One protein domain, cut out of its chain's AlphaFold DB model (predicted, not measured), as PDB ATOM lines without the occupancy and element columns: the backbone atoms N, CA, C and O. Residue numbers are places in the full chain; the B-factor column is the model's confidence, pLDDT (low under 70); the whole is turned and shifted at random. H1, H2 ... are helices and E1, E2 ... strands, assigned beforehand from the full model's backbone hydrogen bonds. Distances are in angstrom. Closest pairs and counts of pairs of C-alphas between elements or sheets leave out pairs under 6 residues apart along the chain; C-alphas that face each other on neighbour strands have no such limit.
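This is residues 42 to 52, 61 to 171 and 184 to 190 of the 465 residues of an uncharacterized protein of Candidatus Parcubacteria bacterium (UniProt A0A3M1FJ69). A long helical hairpin, H1 and H2 side by side, has a small three-stranded sheet of E1, E2 and E3 at the end away from its turn. H2 extends past the beginning of H1, and the short H3 only just touches it. The 129 printed residues run E1, E2, E3, H1, H2, H3, mostly helix, with the sheet in the order E1, E2, E3, antiparallel. The whole is extended, with a radius of gyration of the C-alphas of 24.0 A and spans of 81 by 35 by 22 A.

E1, residues 45 to 48, begins at C-alpha 45 (208.079, 166.926, 158.206) and is 9.9 A long. E2, residues 66 to 70, and E3, residues 76 to 80, are 12.6 A each. H1, residues 83 to 112, measures 43.8 A. H2, residues 122 to 170, measures 71.9 A from C-alpha 122 (147.881, 157.589, 151.282). H3, residues 184 to 190, measures 10.1 A and ends at C-alpha 190 (195.130, 173.638, 145.486).

E1 and E2 are antiparallel at 157 degrees, with N 68 and O 47 at 2.8 A. E2 and E3 form a hairpin, antiparallel at 154 degrees, with N 69 and O 77 at 2.8 A. H1, H2 and H3 are not on the sheet. H1 and H2, a helical hairpin, touch at a shallow tilt of 11 degrees, opposite ways; their closest C-alphas, of Gly 104 and Phe 133, are 4.1 A apart. H2, with residues 156 to 160 alone, only just touches H3 with 3 pairs of C-alphas within 8 A, the closest being Ala 156 and Leu 187 at 7.4 A. H1 and H3 are apart. In H1, H2 and H3 every O i to N i+4 pair is within hydrogen-bond range.

The farthest C-alphas, of Glu 118 and Ser 171, are 82.5 A apart. Residues 53 to 60 and 172 to 183 are not printed, with C-alpha gaps of 8.1 A and 18.6 A. Of the links printed whole, none is long. Mean pLDDT of the printed part is 76.2; 36 residues are under 70, among them 42 to 52, 61 to 72 and 184 to 190.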
ATOM      1  N   SER A  42     201.541 165.975 167.164       39.84
ATOM      2  CA  SER A  42     202.823 165.579 166.580       39.84
ATOM      3  C   SER A  42     203.260 166.561 165.487       39.84
ATOM      4  O   SER A  42     202.469 166.948 164.628       39.84
ATOM      5  N   LYS A  43     204.539 166.951 165.504       41.25
ATOM      6  CA  LYS A  43     205.188 167.727 164.435       41.25
ATOM      7  C   LYS A  43     205.541 166.786 163.283       41.25
ATOM      8  O   LYS A  43     206.229 165.792 163.517       41.25
ATOM      9  N   PHE A  44     205.109 167.104 162.065       37.00
ATOM     10  CA  PHE A  44     205.414 166.318 160.866       37.00
ATOM     11  C   PHE A  44     206.278 167.116 159.893       37.00
ATOM     12  O   PHE A  44     206.071 168.309 159.688       37.00
ATOM     13  N   TRP A  45     207.224 166.418 159.272       41.22
ATOM     14  CA  TRP A  45     208.079 166.926 158.206       41.22
ATOM     15  C   TRP A  45     207.586 166.361 156.876       41.22
ATOM     16  O   TRP A  45     207.623 165.142 156.703       41.22
ATOM     17  N   VAL A  46     207.140 167.215 155.951       39.38
ATOM     18  CA  VAL A  46     206.808 166.802 154.576       39.38
ATOM     19  C   VAL A  46     208.019 167.066 153.690       39.38
ATOM     20  O   VAL A  46     208.467 168.203 153.565       39.38
ATOM     21  N   ILE A  47     208.562 166.009 153.097       46.94
ATOM     22  CA  ILE A  47     209.678 166.063 152.153       46.94
ATOM     23  C   ILE A  47     209.194 165.384 150.873       46.94
ATOM     24  O   ILE A  47     208.838 164.213 150.895       46.94
ATOM     25  N   THR A  48     209.154 166.087 149.748       41.00
ATOM     26  CA  THR A  48     208.892 165.462 148.445       41.00
ATOM     27  C   THR A  48     210.216 165.012 147.836       41.00
ATOM     28  O   THR A  48     211.196 165.758 147.832       41.00
ATOM     29  N   ARG A  49     210.279 163.767 147.354       42.97
ATOM     30  CA  ARG A  49     211.450 163.251 146.634       42.97
ATOM     31  C   ARG A  49     210.976 162.530 145.387       42.97
ATOM     32  O   ARG A  49     210.313 161.503 145.480       42.97
ATOM     33  N   THR A  50     211.355 163.047 144.231       42.59
ATOM     34  CA  THR A  50     211.220 162.355 142.949       42.59
ATOM     35  C   THR A  50     212.435 161.441 142.794       42.59
ATOM     36  O   THR A  50     213.575 161.885 142.938       42.59
ATOM     37  N   GLY A  51     212.217 160.143 142.591       42.25
ATOM     38  CA  GLY A  51     213.295 159.159 142.510       42.25
ATOM     39  C   GLY A  51     212.923 157.965 141.639       42.25
ATOM     40  O   GLY A  51     211.747 157.643 141.488       42.25
ATOM     41  N   TYR A  52     213.940 157.322 141.066       41.59
ATOM     42  CA  TYR A  52     213.796 156.134 140.225       41.59
ATOM     43  C   TYR A  52     213.543 154.865 141.047       41.59
ATOM     44  O   TYR A  52     214.131 154.687 142.114       41.59
ATOM     45  N   TYR A  61     210.696 155.911 131.279       43.34
ATOM     46  CA  TYR A  61     210.789 156.159 132.715       43.34
ATOM     47  C   TYR A  61     209.439 156.649 133.256       43.34
ATOM     48  O   TYR A  61     209.017 157.767 132.966       43.34
ATOM     49  N   ASP A  62     208.795 155.833 134.084       43.69
ATOM     50  CA  ASP A  62     207.582 156.199 134.813       43.69
ATOM     51  C   ASP A  62     207.988 157.027 136.048       43.69
ATOM     52  O   ASP A  62     208.358 156.488 137.098       43.69
ATOM     53  N   LEU A  63     208.048 158.353 135.886       48.62
ATOM     54  CA  LEU A  63     208.344 159.284 136.974       48.62
ATOM     55  C   LEU A  63     207.143 159.367 137.911       48.62
ATOM     56  O   LEU A  63     206.046 159.711 137.494       48.62
ATOM     57  N   LYS A  64     207.369 159.053 139.189       57.56
ATOM     58  CA  LYS A  64     206.314 158.989 140.207       57.56
ATOM     59  C   LYS A  64     206.606 159.969 141.329       57.56
ATOM     60  O   LYS A  64     207.670 159.877 141.950       57.56
ATOM     61  N   THR A  65     205.662 160.849 141.652       52.97
ATOM     62  CA  THR A  65     205.766 161.676 142.857       52.97
ATOM     63  C   THR A  65     205.545 160.825 144.101       52.97
ATOM     64  O   THR A  65     204.560 160.100 144.249       52.97
ATOM     65  N   GLN A  66     206.489 160.933 145.033       61.66
ATOM     66  CA  GLN A  66     206.398 160.359 146.367       61.66
ATOM     67  C   GLN A  66     206.345 161.488 147.396       61.66
ATOM     68  O   GLN A  66     207.179 162.401 147.382       61.66
ATOM     69  N   VAL A  67     205.385 161.406 148.317       63.16
ATOM     70  CA  VAL A  67     205.324 162.297 149.479       63.16
ATOM     71  C   VAL A  67     205.930 161.550 150.661       63.16
ATOM     72  O   VAL A  67     205.390 160.536 151.101       63.16
ATOM     73  N   LEU A  68     207.074 162.018 151.163       62.84
ATOM     74  CA  LEU A  68     207.733 161.427 152.320       62.84
ATOM     75  C   LEU A  68     207.342 162.193 153.578       62.84
ATOM     76  O   LEU A  68     207.497 163.412 153.669       62.84
ATOM     77  N   PHE A  69     206.888 161.451 154.576       61.06
ATOM     78  CA  PHE A  69     206.625 161.943 155.917       61.06
ATOM     79  C   PHE A  69     207.735 161.432 156.820       61.06
ATOM     80  O   PHE A  69     207.904 160.224 156.969       61.06
ATOM     81  N   ARG A  70     208.508 162.335 157.424       55.31
ATOM     82  CA  ARG A  70     209.497 161.944 158.434       55.31
ATOM     83  C   ARG A  70     208.907 162.150 159.821       55.31
ATOM     84  O   ARG A  70     208.554 163.275 160.185       55.31
ATOM     85  N   THR A  71     208.797 161.072 160.591       66.19
ATOM     86  CA  THR A  71     208.403 161.146 162.000       66.19
ATOM     87  C   THR A  71     209.568 161.660 162.846       66.19
ATOM     88  O   THR A  71     210.728 161.665 162.425       66.19
ATOM     89  N   ARG A  72     209.269 162.105 164.071       62.16
ATOM     90  CA  ARG A  72     210.273 162.619 165.018       62.16
ATOM     91  C   ARG A  72     211.324 161.569 165.407       62.16
ATOM     92  O   ARG A  72     212.437 161.933 165.761       62.16
ATOM     93  N   GLU A  73     210.979 160.291 165.278       76.31
ATOM     94  CA  GLU A  73     211.844 159.132 165.534       76.31
ATOM     95  C   GLU A  73     212.716 158.763 164.320       76.31
ATOM     96  O   GLU A  73     213.485 157.810 164.361       76.31
ATOM     97  N   GLY A  74     212.622 159.525 163.226       71.69
ATOM     98  CA  GLY A  74     213.446 159.336 162.036       71.69
ATOM     99  C   GLY A  74     212.896 158.326 161.032       71.69
ATOM    100  O   GLY A  74     213.486 158.205 159.958       71.69
ATOM    101  N   ALA A  75     211.765 157.670 161.315       65.19
ATOM    102  CA  ALA A  75     211.093 156.810 160.349       65.19
ATOM    103  C   ALA A  75     210.546 157.654 159.191       65.19
ATOM    104  O   ALA A  75     209.880 158.671 159.396       65.19
ATOM    105  N   VAL A  76     210.866 157.240 157.968       67.19
ATOM    106  CA  VAL A  76     210.393 157.882 156.744       67.19
ATOM    107  C   VAL A  76     209.280 157.019 156.169       67.19
ATOM    108  O   VAL A  76     209.531 155.921 155.681       67.19
ATOM    109  N   THR A  77     208.048 157.510 156.233       63.47
ATOM    110  CA  THR A  77     206.895 156.876 155.596       63.47
ATOM    111  C   THR A  77     206.699 157.492 154.223       63.47
ATOM    112  O   THR A  77     206.508 158.700 154.097       63.47
ATOM    113  N   ILE A  78     206.749 156.663 153.187       68.81
ATOM    114  CA  ILE A  78     206.503 157.082 151.810       68.81
ATOM    115  C   ILE A  78     205.025 156.841 151.516       68.81
ATOM    116  O   ILE A  78     204.587 155.693 151.485       68.81
ATOM    117  N   ILE A  79     204.257 157.910 151.304       73.50
ATOM    118  CA  ILE A  79     202.884 157.795 150.815       73.50
ATOM    119  C   ILE A  79     202.919 157.929 149.301       73.50
ATOM    120  O   ILE A  79     203.304 158.964 148.748       73.50
ATOM    121  N   ARG A  80     202.515 156.848 148.639       72.62
ATOM    122  CA  ARG A  80     202.312 156.805 147.198       72.62
ATOM    123  C   ARG A  80     200.835 157.038 146.915       72.62
ATOM    124  O   ARG A  80     199.993 156.288 147.400       72.62
ATOM    125  N   VAL A  81     200.539 158.073 146.137       84.31
ATOM    126  CA  VAL A  81     199.182 158.331 145.652       84.31
ATOM    127  C   VAL A  81     199.073 157.745 144.254       84.31
ATOM    128  O   VAL A  81     199.792 158.153 143.350       84.31
ATOM    129  N   GLU A  82     198.199 156.760 144.075       84.81
ATOM    130  CA  GLU A  82     197.896 156.225 142.749       84.81
ATOM    131  C   GLU A  82     196.698 156.983 142.169       84.81
ATOM    132  O   GLU A  82     195.553 156.766 142.572       84.81
ATOM    133  N   THR A  83     196.947 157.887 141.217       85.62
ATOM    134  CA  THR A  83     195.903 158.734 140.607       85.62
ATOM    135  C   THR A  83     194.834 157.903 139.895       85.62
ATOM    136  O   THR A  83     193.646 158.217 139.973       85.62
ATOM    137  N   VAL A  84     195.221 156.758 139.325       77.56
ATOM    138  CA  VAL A  84     194.302 155.746 138.778       77.56
ATOM    139  C   VAL A  84     193.340 155.211 139.844       77.56
ATOM    140  O   VAL A  84     192.143 155.069 139.575       77.56
ATOM    141  N   GLN A  85     193.817 154.947 141.067       80.81
ATOM    142  CA  GLN A  85     192.948 154.499 142.158       80.81
ATOM    143  C   GLN A  85     191.988 155.607 142.592       80.81
ATOM    144  O   GLN A  85     190.811 155.326 142.794       80.81
ATOM    145  N   LEU A  86     192.438 156.865 142.659       83.81
ATOM    146  CA  LEU A  86     191.566 158.003 142.983       83.81
ATOM    147  C   LEU A  86     190.436 158.177 141.959       83.81
ATOM    148  O   LEU A  86     189.277 158.338 142.345       83.81
ATOM    149  N   ARG A  87     190.750 158.081 140.660       81.25
ATOM    150  CA  ARG A  87     189.748 158.119 139.579       81.25
ATOM    151  C   ARG A  87     188.795 156.924 139.669       81.25
ATOM    152  O   ARG A  87     187.581 157.097 139.609       81.25
ATOM    153  N   THR A  88     189.317 155.725 139.928       75.12
ATOM    154  CA  THR A  88     188.500 154.515 140.139       75.12
ATOM    155  C   THR A  88     187.554 154.666 141.337       75.12
ATOM    156  O   THR A  88     186.375 154.324 141.246       75.12
ATOM    157  N   CYS A  89     188.039 155.210 142.456       84.44
ATOM    158  CA  CYS A  89     187.225 155.511 143.632       84.44
ATOM    159  C   CYS A  89     186.138 156.543 143.319       84.44
ATOM    160  O   CYS A  89     184.997 156.342 143.731       84.44
ATOM    161  N   SER A  90     186.462 157.597 142.562       85.50
ATOM    162  CA  SER A  90     185.490 158.598 142.103       85.50
ATOM    163  C   SER A  90     184.337 157.964 141.316       85.50
ATOM    164  O   SER A  90     183.172 158.159 141.671       85.50
ATOM    165  N   HIS A  91     184.638 157.107 140.336       73.12
ATOM    166  CA  HIS A  91     183.608 156.356 139.609       73.12
ATOM    167  C   HIS A  91     182.785 155.452 140.536       73.12
ATOM    168  O   HIS A  91     181.557 155.399 140.441       73.12
ATOM    169  N   GLY A  92     183.444 154.777 141.485       74.38
ATOM    170  CA  GLY A  92     182.770 153.978 142.506       74.38
ATOM    171  C   GLY A  92     181.752 154.790 143.310       74.38
ATOM    172  O   GLY A  92     180.610 154.357 143.469       74.38
ATOM    173  N   ILE A  93     182.129 155.990 143.753       86.81
ATOM    174  CA  ILE A  93     181.255 156.928 144.470       86.81
ATOM    175  C   ILE A  93     180.074 157.369 143.596       86.81
ATOM    176  O   ILE A  93     178.933 157.335 144.061       86.81
ATOM    177  N   GLY A  94     180.320 157.695 142.323       77.38
ATOM    178  CA  GLY A  94     179.264 158.007 141.356       77.38
ATOM    179  C   GLY A  94     178.242 156.873 141.224       77.38
ATOM    180  O   GLY A  94     177.033 157.106 141.305       77.38
ATOM    181  N   SER A  95     178.711 155.621 141.148       72.00
ATOM    182  CA  SER A  95     177.836 154.442 141.065       72.00
ATOM    183  C   SER A  95     176.966 154.245 142.317       72.00
ATOM    184  O   SER A  95     175.802 153.848 142.217       72.00
ATOM    185  N   VAL A  96     177.495 154.558 143.509       85.25
ATOM    186  CA  VAL A  96     176.724 154.538 144.763       85.25
ATOM    187  C   VAL A  96     175.659 155.629 144.737       85.25
ATOM    188  O   VAL A  96     174.502 155.347 145.047       85.25
ATOM    189  N   GLY A  97     176.008 156.840 144.291       85.31
ATOM    190  CA  GLY A  97     175.054 157.937 144.117       85.31
ATOM    191  C   GLY A  97     173.905 157.572 143.175       85.31
ATOM    192  O   GLY A  97     172.739 157.791 143.507       85.31
ATOM    193  N   ALA A  98     174.205 156.929 142.045       74.75
ATOM    194  CA  ALA A  98     173.188 156.458 141.104       74.75
ATOM    195  C   ALA A  98     172.243 155.413 141.730       74.75
ATOM    196  O   ALA A  98     171.028 155.472 141.527       74.75
ATOM    197  N   ARG A  99     172.767 154.481 142.539       81.88
ATOM    198  CA  ARG A  99     171.944 153.494 143.265       81.88
ATOM    199  C   ARG A  99     171.033 154.148 144.302       81.88
ATOM    200  O   ARG A  99     169.861 153.793 144.368       81.88
ATOM    201  N   VAL A 100     171.551 155.107 145.069       89.31
ATOM    202  CA  VAL A 100     170.761 155.889 146.037       89.31
ATOM    203  C   VAL A 100     169.622 156.626 145.329       89.31
ATOM    204  O   VAL A 100     168.483 156.586 145.788       89.31
ATOM    205  N   SER A 101     169.902 157.231 144.175       88.06
ATOM    206  CA  SER A 101     168.904 157.916 143.348       88.06
ATOM    207  C   SER A 101     167.796 156.985 142.856       88.06
ATOM    208  O   SER A 101     166.612 157.311 142.960       88.06
ATOM    209  N   ARG A 102     168.162 155.799 142.347       85.75
ATOM    210  CA  ARG A 102     167.189 154.782 141.915       85.75
ATOM    211  C   ARG A 102     166.333 154.284 143.075       85.75
ATOM    212  O   ARG A 102     165.122 154.197 142.921       85.75
ATOM    213  N   ALA A 103     166.938 154.024 144.235       90.00
ATOM    214  CA  ALA A 103     166.198 153.644 145.437       90.00
ATOM    215  C   ALA A 103     165.215 154.746 145.869       90.00
ATOM    216  O   ALA A 103     164.066 154.451 146.179       90.00
ATOM    217  N   GLY A 104     165.633 156.016 145.820       92.69
ATOM    218  CA  GLY A 104     164.758 157.156 146.091       92.69
ATOM    219  C   GLY A 104     163.567 157.236 145.132       92.69
ATOM    220  O   GLY A 104     162.442 157.416 145.584       92.69
ATOM    221  N   ARG A 105     163.797 157.064 143.822       89.75
ATOM    222  CA  ARG A 105     162.723 157.041 142.807       89.75
ATOM    223  C   ARG A 105     161.761 155.876 143.005       89.75
ATOM    224  O   ARG A 105     160.557 156.058 142.892       89.75
ATOM    225  N   HIS A 106     162.287 154.697 143.324       91.50
ATOM    226  CA  HIS A 106     161.460 153.532 143.606       91.50
ATOM    227  C   HIS A 106     160.561 153.765 144.825       91.50
ATOM    228  O   HIS A 106     159.364 153.510 144.753       91.50
ATOM    229  N   LEU A 107     161.111 154.314 145.915       92.12
ATOM    230  CA  LEU A 107     160.319 154.667 147.094       92.12
ATOM    231  C   LEU A 107     159.232 155.689 146.763       92.12
ATOM    232  O   LEU A 107     158.119 155.533 147.257       92.12
ATOM    233  N   LEU A 108     159.541 156.697 145.935       94.69
ATOM    234  CA  LEU A 108     158.561 157.680 145.470       94.69
ATOM    235  C   LEU A 108     157.373 156.996 144.791       94.69
ATOM    236  O   LEU A 108     156.258 157.177 145.264       94.69
ATOM    237  N   GLY A 109     157.631 156.148 143.787       89.81
ATOM    238  CA  GLY A 109     156.579 155.420 143.068       89.81
ATOM    239  C   GLY A 109     155.748 154.517 143.983       89.81
ATOM    240  O   GLY A 109     154.527 154.585 143.973       89.81
ATOM    241  N   VAL A 110     156.395 153.760 144.880       91.62
ATOM    242  CA  VAL A 110     155.679 152.939 145.879       91.62
ATOM    243  C   VAL A 110     154.776 153.790 146.775       91.62
ATOM    244  O   VAL A 110     153.708 153.336 147.180       91.62
ATOM    245  N   GLY A 111     155.197 155.009 147.116       92.31
ATOM    246  CA  GLY A 111     154.381 155.900 147.934       92.31
ATOM    247  C   GLY A 111     153.251 156.594 147.177       92.31
ATOM    248  O   GLY A 111     152.233 156.888 147.796       92.31
ATOM    249  N   GLU A 112     153.407 156.829 145.874       90.50
ATOM    250  CA  GLU A 112     152.343 157.333 144.994       90.50
ATOM    251  C   GLU A 112     151.247 156.277 144.778       90.50
ATOM    252  O   GLU A 112     150.063 156.608 144.815       90.50
ATOM    253  N   ASP A 113     151.636 155.002 144.671       90.62
ATOM    254  CA  ASP A 113     150.728 153.862 144.479       90.62
ATOM    255  C   ASP A 113     150.206 153.250 145.794       90.62
ATOM    256  O   ASP A 113     149.514 152.226 145.794       90.62
ATOM    257  N   ALA A 114     150.550 153.835 146.945       89.50
ATOM    258  CA  ALA A 114     150.222 153.253 148.238       89.50
ATOM    259  C   ALA A 114     148.693 153.188 148.451       89.50
ATOM    260  O   ALA A 114     148.019 154.225 148.438       89.50
ATOM    261  N   PRO A 115     148.116 151.995 148.708       86.12
ATOM    262  CA  PRO A 115     146.683 151.856 148.909       86.12
ATOM    263  C   PRO A 115     146.249 152.624 150.157       86.12
ATOM    264  O   PRO A 115     146.770 152.434 151.258       86.12
ATOM    265  N   SER A 116     145.260 153.491 149.980       82.75
ATOM    266  CA  SER A 116     144.713 154.307 151.053       82.75
ATOM    267  C   SER A 116     143.362 153.754 151.486       82.75
ATOM    268  O   SER A 116     142.347 153.983 150.827       82.75
ATOM    269  N   TYR A 117     143.333 153.032 152.607       77.25
ATOM    270  CA  TYR A 117     142.071 152.715 153.272       77.25
ATOM    271  C   TYR A 117     141.467 154.021 153.809       77.25
ATOM    272  O   TYR A 117     142.071 154.697 154.643       77.25
ATOM    273  N   GLU A 118     140.312 154.404 153.262       75.38
ATOM    274  CA  GLU A 118     139.535 155.596 153.648       75.38
ATOM    275  C   GLU A 118     140.272 156.946 153.534       75.38
ATOM    276  O   GLU A 118     139.919 157.914 154.203       75.38
ATOM    277  N   GLY A 119     141.305 157.055 152.692       78.88
ATOM    278  CA  GLY A 119     141.999 158.335 152.486       78.88
ATOM    279  C   GLY A 119     143.019 158.704 153.575       78.88
ATOM    280  O   GLY A 119     143.732 159.690 153.407       78.88
ATOM    281  N   GLN A 120     143.131 157.932 154.662       85.81
ATOM    282  CA  GLN A 120     143.893 158.348 155.848       85.81
ATOM    283  C   GLN A 120     145.410 158.129 155.726       85.81
ATOM    284  O   GLN A 120     146.188 158.925 156.249       85.81
ATOM    285  N   PHE A 121     145.852 157.081 155.023       86.88
ATOM    286  CA  PHE A 121     147.273 156.700 154.987       86.88
ATOM    287  C   PHE A 121     147.996 157.112 153.704       86.88
ATOM    288  O   PHE A 121     149.194 157.384 153.759       86.88
ATOM    289  N   GLY A 122     147.287 157.224 152.575       90.38
ATOM    290  CA  GLY A 122     147.881 157.589 151.282       90.38
ATOM    291  C   GLY A 122     148.707 158.882 151.334       90.38
ATOM    292  O   GLY A 122     149.898 158.842 151.027       90.38
ATOM    293  N   PRO A 123     148.148 160.012 151.818       90.38
ATOM    294  CA  PRO A 123     148.890 161.272 151.906       90.38
ATOM    295  C   PRO A 123     150.136 161.190 152.799       90.38
ATOM    296  O   PRO A 123     151.161 161.802 152.500       90.38
ATOM    297  N   VAL A 124     150.074 160.411 153.885       92.69
ATOM    298  CA  VAL A 124     151.208 160.231 154.800       92.69
ATOM    299  C   VAL A 124     152.317 159.437 154.116       92.69
ATOM    300  O   VAL A 124     153.466 159.879 154.123       92.69
ATOM    301  N   VAL A 125     151.990 158.311 153.476       92.38
ATOM    302  CA  VAL A 125     152.976 157.477 152.771       92.38
ATOM    303  C   VAL A 125     153.604 158.240 151.600       92.38
ATOM    304  O   VAL A 125     154.830 158.249 151.489       92.38
ATOM    305  N   ALA A 126     152.803 158.967 150.815       90.25
ATOM    306  CA  ALA A 126     153.289 159.829 149.738       90.25
ATOM    307  C   ALA A 126     154.230 160.937 150.252       90.25
ATOM    308  O   ALA A 126     155.262 161.227 149.650       90.25
ATOM    309  N   SER A 127     153.933 161.539 151.410       93.81
ATOM    310  CA  SER A 127     154.822 162.547 152.007       93.81
ATOM    311  C   SER A 127     156.161 161.954 152.471       93.81
ATOM    312  O   SER A 127     157.221 162.563 152.289       93.81
ATOM    313  N   ILE A 128     156.141 160.739 153.032       93.25
ATOM    314  CA  ILE A 128     157.343 160.032 153.488       93.25
ATOM    315  C   ILE A 128     158.203 159.628 152.289       93.25
ATOM    316  O   ILE A 128     159.426 159.811 152.334       93.25
ATOM    317  N   SER A 129     157.586 159.116 151.222       94.00
ATOM    318  CA  SER A 129     158.286 158.713 150.004       94.00
ATOM    319  C   SER A 129     158.900 159.906 149.272       94.00
ATOM    320  O   SER A 129     160.083 159.857 148.928       94.00
ATOM    321  N   ALA A 130     158.172 161.021 149.152       93.75
ATOM    322  CA  ALA A 130     158.695 162.283 148.630       93.75
ATOM    323  C   ALA A 130     159.895 162.788 149.447       93.75
ATOM    324  O   ALA A 130     160.932 163.156 148.889       93.75
ATOM    325  N   GLY A 131     159.810 162.727 150.780       94.38
ATOM    326  CA  GLY A 131     160.929 163.066 151.657       94.38
ATOM    327  C   GLY A 131     162.139 162.136 151.489       94.38
ATOM    328  O   GLY A 131     163.283 162.593 151.526       94.38
ATOM    329  N   ALA A 132     161.917 160.833 151.296       93.12
ATOM    330  CA  ALA A 132     162.983 159.866 151.040       93.12
ATOM    331  C   ALA A 132     163.664 160.108 149.686       93.12
ATOM    332  O   ALA A 132     164.894 160.096 149.612       93.12
ATOM    333  N   PHE A 133     162.883 160.400 148.646       95.50
ATOM    334  CA  PHE A 133     163.385 160.766 147.328       95.50
ATOM    335  C   PHE A 133     164.250 162.028 147.371       95.50
ATOM    336  O   PHE A 133     165.388 162.000 146.898       95.50
ATOM    337  N   ALA A 134     163.775 163.096 148.021       94.06
ATOM    338  CA  ALA A 134     164.532 164.338 148.174       94.06
ATOM    339  C   ALA A 134     165.872 164.118 148.905       94.06
ATOM    340  O   ALA A 134     166.916 164.605 148.464       94.06
ATOM    341  N   ARG A 135     165.882 163.319 149.985       95.56
ATOM    342  CA  ARG A 135     167.129 162.934 150.678       95.56
ATOM    343  C   ARG A 135     168.056 162.111 149.784       95.56
ATOM    344  O   ARG A 135     169.268 162.322 149.812       95.56
ATOM    345  N   GLY A 136     167.502 161.205 148.978       92.12
ATOM    346  CA  GLY A 136     168.253 160.419 148.002       92.12
ATOM    347  C   GLY A 136     168.941 161.293 146.950       92.12
ATOM    348  O   GLY A 136     170.130 161.113 146.692       92.12
ATOM    349  N   GLN A 137     168.236 162.288 146.404       91.56
ATOM    350  CA  GLN A 137     168.806 163.255 145.459       91.56
ATOM    351  C   GLN A 137     169.903 164.123 146.088       91.56
ATOM    352  O   GLN A 137     170.960 164.326 145.483       91.56
ATOM    353  N   ALA A 138     169.688 164.610 147.314       90.25
ATOM    354  CA  ALA A 138     170.691 165.394 148.032       90.25
ATOM    355  C   ALA A 138     171.970 164.577 148.285       90.25
ATOM    356  O   ALA A 138     173.078 165.058 148.041       90.25
ATOM    357  N   LEU A 139     171.826 163.314 148.705       93.06
ATOM    358  CA  LEU A 139     172.959 162.412 148.918       93.06
ATOM    359  C   LEU A 139     173.677 162.074 147.605       93.06
ATOM    360  O   LEU A 139     174.906 162.092 147.569       93.06
ATOM    361  N   GLN A 140     172.943 161.818 146.518       93.19
ATOM    362  CA  GLN A 140     173.534 161.626 145.192       93.19
ATOM    363  C   GLN A 140     174.383 162.839 144.786       93.19
ATOM    364  O   GLN A 140     175.525 162.665 144.370       93.19
ATOM    365  N   SER A 141     173.850 164.051 144.946       89.25
ATOM    366  CA  SER A 141     174.551 165.292 144.590       89.25
ATOM    367  C   SER A 141     175.831 165.477 145.410       89.25
ATOM    368  O   SER A 141     176.882 165.813 144.865       89.25
ATOM    369  N   ALA A 142     175.781 165.183 146.713       90.81
ATOM    370  CA  ALA A 142     176.957 165.226 147.581       90.81
ATOM    371  C   ALA A 142     178.029 164.198 147.171       90.81
ATOM    372  O   ALA A 142     179.222 164.510 147.180       90.81
ATOM    373  N   LEU A 143     177.616 162.987 146.784       89.75
ATOM    374  CA  LEU A 143     178.522 161.945 146.299       89.75
ATOM    375  C   LEU A 143     179.172 162.342 144.967       89.75
ATOM    376  O   LEU A 143     180.384 162.191 144.829       89.75
ATOM    377  N   ILE A 144     178.410 162.910 144.026       83.88
ATOM    378  CA  ILE A 144     178.950 163.439 142.762       83.88
ATOM    379  C   ILE A 144     180.024 164.493 143.044       83.88
ATOM    380  O   ILE A 144     181.154 164.344 142.582       83.88
ATOM    381  N   GLY A 145     179.729 165.481 143.897       87.38
ATOM    382  CA  GLY A 145     180.704 166.516 144.256       87.38
ATOM    383  C   GLY A 145     181.967 165.961 144.932       87.38
ATOM    384  O   GLY A 145     183.068 166.473 144.729       87.38
ATOM    385  N   LEU A 146     181.854 164.881 145.715       92.94
ATOM    386  CA  LEU A 146     183.020 164.199 146.287       92.94
ATOM    387  C   LEU A 146     183.834 163.463 145.210       92.94
ATOM    388  O   LEU A 146     185.065 163.521 145.228       92.94
ATOM    389  N   GLY A 147     183.163 162.823 144.251       85.19
ATOM    390  CA  GLY A 147     183.799 162.206 143.087       85.19
ATOM    391  C   GLY A 147     184.586 163.217 142.243       85.19
ATOM    392  O   GLY A 147     185.749 162.972 141.915       85.19
ATOM    393  N   GLU A 148     184.003 164.379 141.953       85.19
ATOM    394  CA  GLU A 148     184.661 165.465 141.210       85.19
ATOM    395  C   GLU A 148     185.902 165.997 141.938       85.19
ATOM    396  O   GLU A 148     186.949 166.230 141.325       85.19
ATOM    397  N   ARG A 149     185.837 166.118 143.272       90.12
ATOM    398  CA  ARG A 149     186.998 166.499 144.091       90.12
ATOM    399  C   ARG A 149     188.130 165.482 143.993       90.12
ATOM    400  O   ARG A 149     189.282 165.883 143.854       90.12
ATOM    401  N   LEU A 150     187.831 164.182 144.021       88.25
ATOM    402  CA  LEU A 150     188.853 163.142 143.852       88.25
ATOM    403  C   LEU A 150     189.516 163.206 142.471       88.25
ATOM    404  O   LEU A 150     190.734 163.066 142.378       88.25
ATOM    405  N   VAL A 151     188.741 163.463 141.415       83.25
ATOM    406  CA  VAL A 151     189.269 163.643 140.050       83.25
ATOM    407  C   VAL A 151     190.144 164.891 139.953       83.25
ATOM    408  O   VAL A 151     191.205 164.850 139.328       83.25
ATOM    409  N   THR A 152     189.742 165.980 140.609       87.00
ATOM    410  CA  THR A 152     190.530 167.218 140.687       87.00
ATOM    411  C   THR A 152     191.868 166.970 141.382       87.00
ATOM    412  O   THR A 152     192.914 167.348 140.861       87.00
ATOM    413  N   ILE A 153     191.857 166.266 142.520       86.06
ATOM    414  CA  ILE A 153     193.074 165.890 143.253       86.06
ATOM    415  C   ILE A 153     193.969 164.994 142.390       86.06
ATOM    416  O   ILE A 153     195.162 165.259 142.280       86.06
ATOM    417  N   ALA A 154     193.406 163.965 141.748       85.44
ATOM    418  CA  ALA A 154     194.153 163.077 140.861       85.44
ATOM    419  C   ALA A 154     194.843 163.856 139.730       85.44
ATOM    420  O   ALA A 154     196.031 163.675 139.496       85.44
ATOM    421  N   SER A 155     194.124 164.788 139.103       84.56
ATOM    422  CA  SER A 155     194.657 165.617 138.016       84.56
ATOM    423  C   SER A 155     195.750 166.579 138.492       84.56
ATOM    424  O   SER A 155     196.700 166.832 137.759       84.56
ATOM    425  N   ALA A 156     195.662 167.087 139.726       85.44
ATOM    426  CA  ALA A 156     196.720 167.906 140.316       85.44
ATOM    427  C   ALA A 156     198.012 167.106 140.551       85.44
ATOM    428  O   ALA A 156     199.103 167.629 140.325       85.44
ATOM    429  N   PHE A 157     197.900 165.840 140.969       85.94
ATOM    430  CA  PHE A 157     199.052 164.939 141.077       85.94
ATOM    431  C   PHE A 157     199.645 164.607 139.703       85.94
ATOM    432  O   PHE A 157     200.855 164.732 139.541       85.94
ATOM    433  N   ASP A 158     198.809 164.280 138.712       83.38
ATOM    434  CA  ASP A 158     199.269 164.009 137.341       83.38
ATOM    435  C   ASP A 158     200.015 165.231 136.753       83.38
ATOM    436  O   ASP A 158     201.083 165.096 136.156       83.38
ATOM    437  N   ALA A 159     199.505 166.449 136.979       80.81
ATOM    438  CA  ALA A 159     200.159 167.685 136.544       80.81
ATOM    439  C   ALA A 159     201.517 167.911 137.231       80.81
ATOM    440  O   ALA A 159     202.488 168.285 136.572       80.81
ATOM    441  N   ALA A 160     201.609 167.651 138.539       79.94
ATOM    442  CA  ALA A 160     202.865 167.755 139.282       79.94
ATOM    443  C   ALA A 160     203.907 166.718 138.817       79.94
ATOM    444  O   ALA A 160     205.100 167.034 138.737       79.94
ATOM    445  N   ASP A 161     203.467 165.503 138.465       80.25
ATOM    446  CA  ASP A 161     204.317 164.464 137.869       80.25
ATOM    447  C   ASP A 161     204.856 164.912 136.503       80.25
ATOM    448  O   ASP A 161     206.061 164.819 136.249       80.25
ATOM    449  N   MET A 162     203.998 165.477 135.649       76.56
ATOM    450  CA  MET A 162     204.395 166.003 134.339       76.56
ATOM    451  C   MET A 162     205.374 167.182 134.437       76.56
ATOM    452  O   MET A 162     206.351 167.237 133.682       76.56
ATOM    453  N   GLU A 163     205.154 168.118 135.362       80.00
ATOM    454  CA  GLU A 163     206.065 169.249 135.588       80.00
ATOM    455  C   GLU A 163     207.441 168.740 136.043       80.00
ATOM    456  O   GLU A 163     208.473 169.097 135.464       80.00
ATOM    457  N   SER A 164     207.453 167.807 137.002       74.62
ATOM    458  CA  SER A 164     208.674 167.162 137.498       74.62
ATOM    459  C   SER A 164     209.432 166.431 136.384       74.62
ATOM    460  O   SER A 164     210.657 166.538 136.285       74.62
ATOM    461  N   ALA A 165     208.715 165.730 135.502       71.31
ATOM    462  CA  ALA A 165     209.293 165.063 134.340       71.31
ATOM    463  C   ALA A 165     209.897 166.020 133.320       71.31
ATOM    464  O   ALA A 165     210.969 165.748 132.770       71.31
ATOM    465  N   THR A 166     209.249 167.159 133.105       74.44
ATOM    466  CA  THR A 166     209.735 168.187 132.187       74.44
ATOM    467  C   THR A 166     211.044 168.794 132.692       74.44
ATOM    468  O   THR A 166     212.037 168.815 131.960       74.44
ATOM    469  N   HIS A 167     211.099 169.194 133.966       70.75
ATOM    470  CA  HIS A 167     212.325 169.713 134.583       70.75
ATOM    471  C   HIS A 167     213.462 168.686 134.587       70.75
ATOM    472  O   HIS A 167     214.626 169.037 134.373       70.75
ATOM    473  N   PHE A 168     213.138 167.407 134.773       68.69
ATOM    474  CA  PHE A 168     214.126 166.340 134.711       68.69
ATOM    475  C   PHE A 168     214.715 166.165 133.301       68.69
ATOM    476  O   PHE A 168     215.933 166.097 133.140       68.69
ATOM    477  N   ARG A 169     213.871 166.142 132.259       72.00
ATOM    478  CA  ARG A 169     214.333 166.037 130.862       72.00
ATOM    479  C   ARG A 169     215.223 167.218 130.462       72.00
ATOM    480  O   ARG A 169     216.239 167.013 129.804       72.00
ATOM    481  N   LEU A 170     214.875 168.433 130.890       72.19
ATOM    482  CA  LEU A 170     215.619 169.652 130.550       72.19
ATOM    483  C   LEU A 170     216.941 169.808 131.319       72.19
ATOM    484  O   LEU A 170     217.866 170.430 130.806       72.19
ATOM    485  N   SER A 171     217.068 169.222 132.513       68.56
ATOM    486  CA  SER A 171     218.306 169.266 133.314       68.56
ATOM    487  C   SER A 171     219.354 168.216 132.910       68.56
ATOM    488  O   SER A 171     220.421 168.135 133.520       68.56
ATOM    489  N   PHE A 184     205.769 172.999 144.710       52.78
ATOM    490  CA  PHE A 184     205.214 172.884 146.066       52.78
ATOM    491  C   PHE A 184     204.194 173.989 146.396       52.78
ATOM    492  O   PHE A 184     203.210 173.744 147.098       52.78
ATOM    493  N   ARG A 185     204.381 175.207 145.861       55.00
ATOM    494  CA  ARG A 185     203.413 176.309 146.016       55.00
ATOM    495  C   ARG A 185     202.105 176.028 145.283       55.00
ATOM    496  O   ARG A 185     201.046 176.369 145.810       55.00
ATOM    497  N   PHE A 186     202.167 175.394 144.114       53.91
ATOM    498  CA  PHE A 186     200.978 175.003 143.358       53.91
ATOM    499  C   PHE A 186     200.136 173.978 144.135       53.91
ATOM    500  O   PHE A 186     198.945 174.200 144.356       53.91
ATOM    501  N   LEU A 187     200.778 172.936 144.681       51.31
ATOM    502  CA  LEU A 187     200.111 171.906 145.487       51.31
ATOM    503  C   LEU A 187     199.426 172.483 146.744       51.31
ATOM    504  O   LEU A 187     198.281 172.152 147.038       51.31
ATOM    505  N   LEU A 188     200.092 173.388 147.474       54.47
ATOM    506  CA  LEU A 188     199.526 174.019 148.678       54.47
ATOM    507  C   LEU A 188     198.395 175.011 148.383       54.47
ATOM    508  O   LEU A 188     197.496 175.182 149.209       54.47
ATOM    509  N   THR A 189     198.421 175.642 147.209       56.16
ATOM    510  CA  THR A 189     197.344 176.532 146.759       56.16
ATOM    511  C   THR A 189     196.088 175.725 146.424       56.16
ATOM    512  O   THR A 189     194.995 176.106 146.835       56.16
ATOM    513  N   ILE A 190     196.240 174.564 145.773       52.19
ATOM    514  CA  ILE A 190     195.130 173.638 145.486       52.19
ATOM    515  C   ILE A 190     194.539 173.042 146.775       52.19
ATOM    516  O   ILE A 190     193.328 172.855 146.869       52.19
TER     517      ILE A 190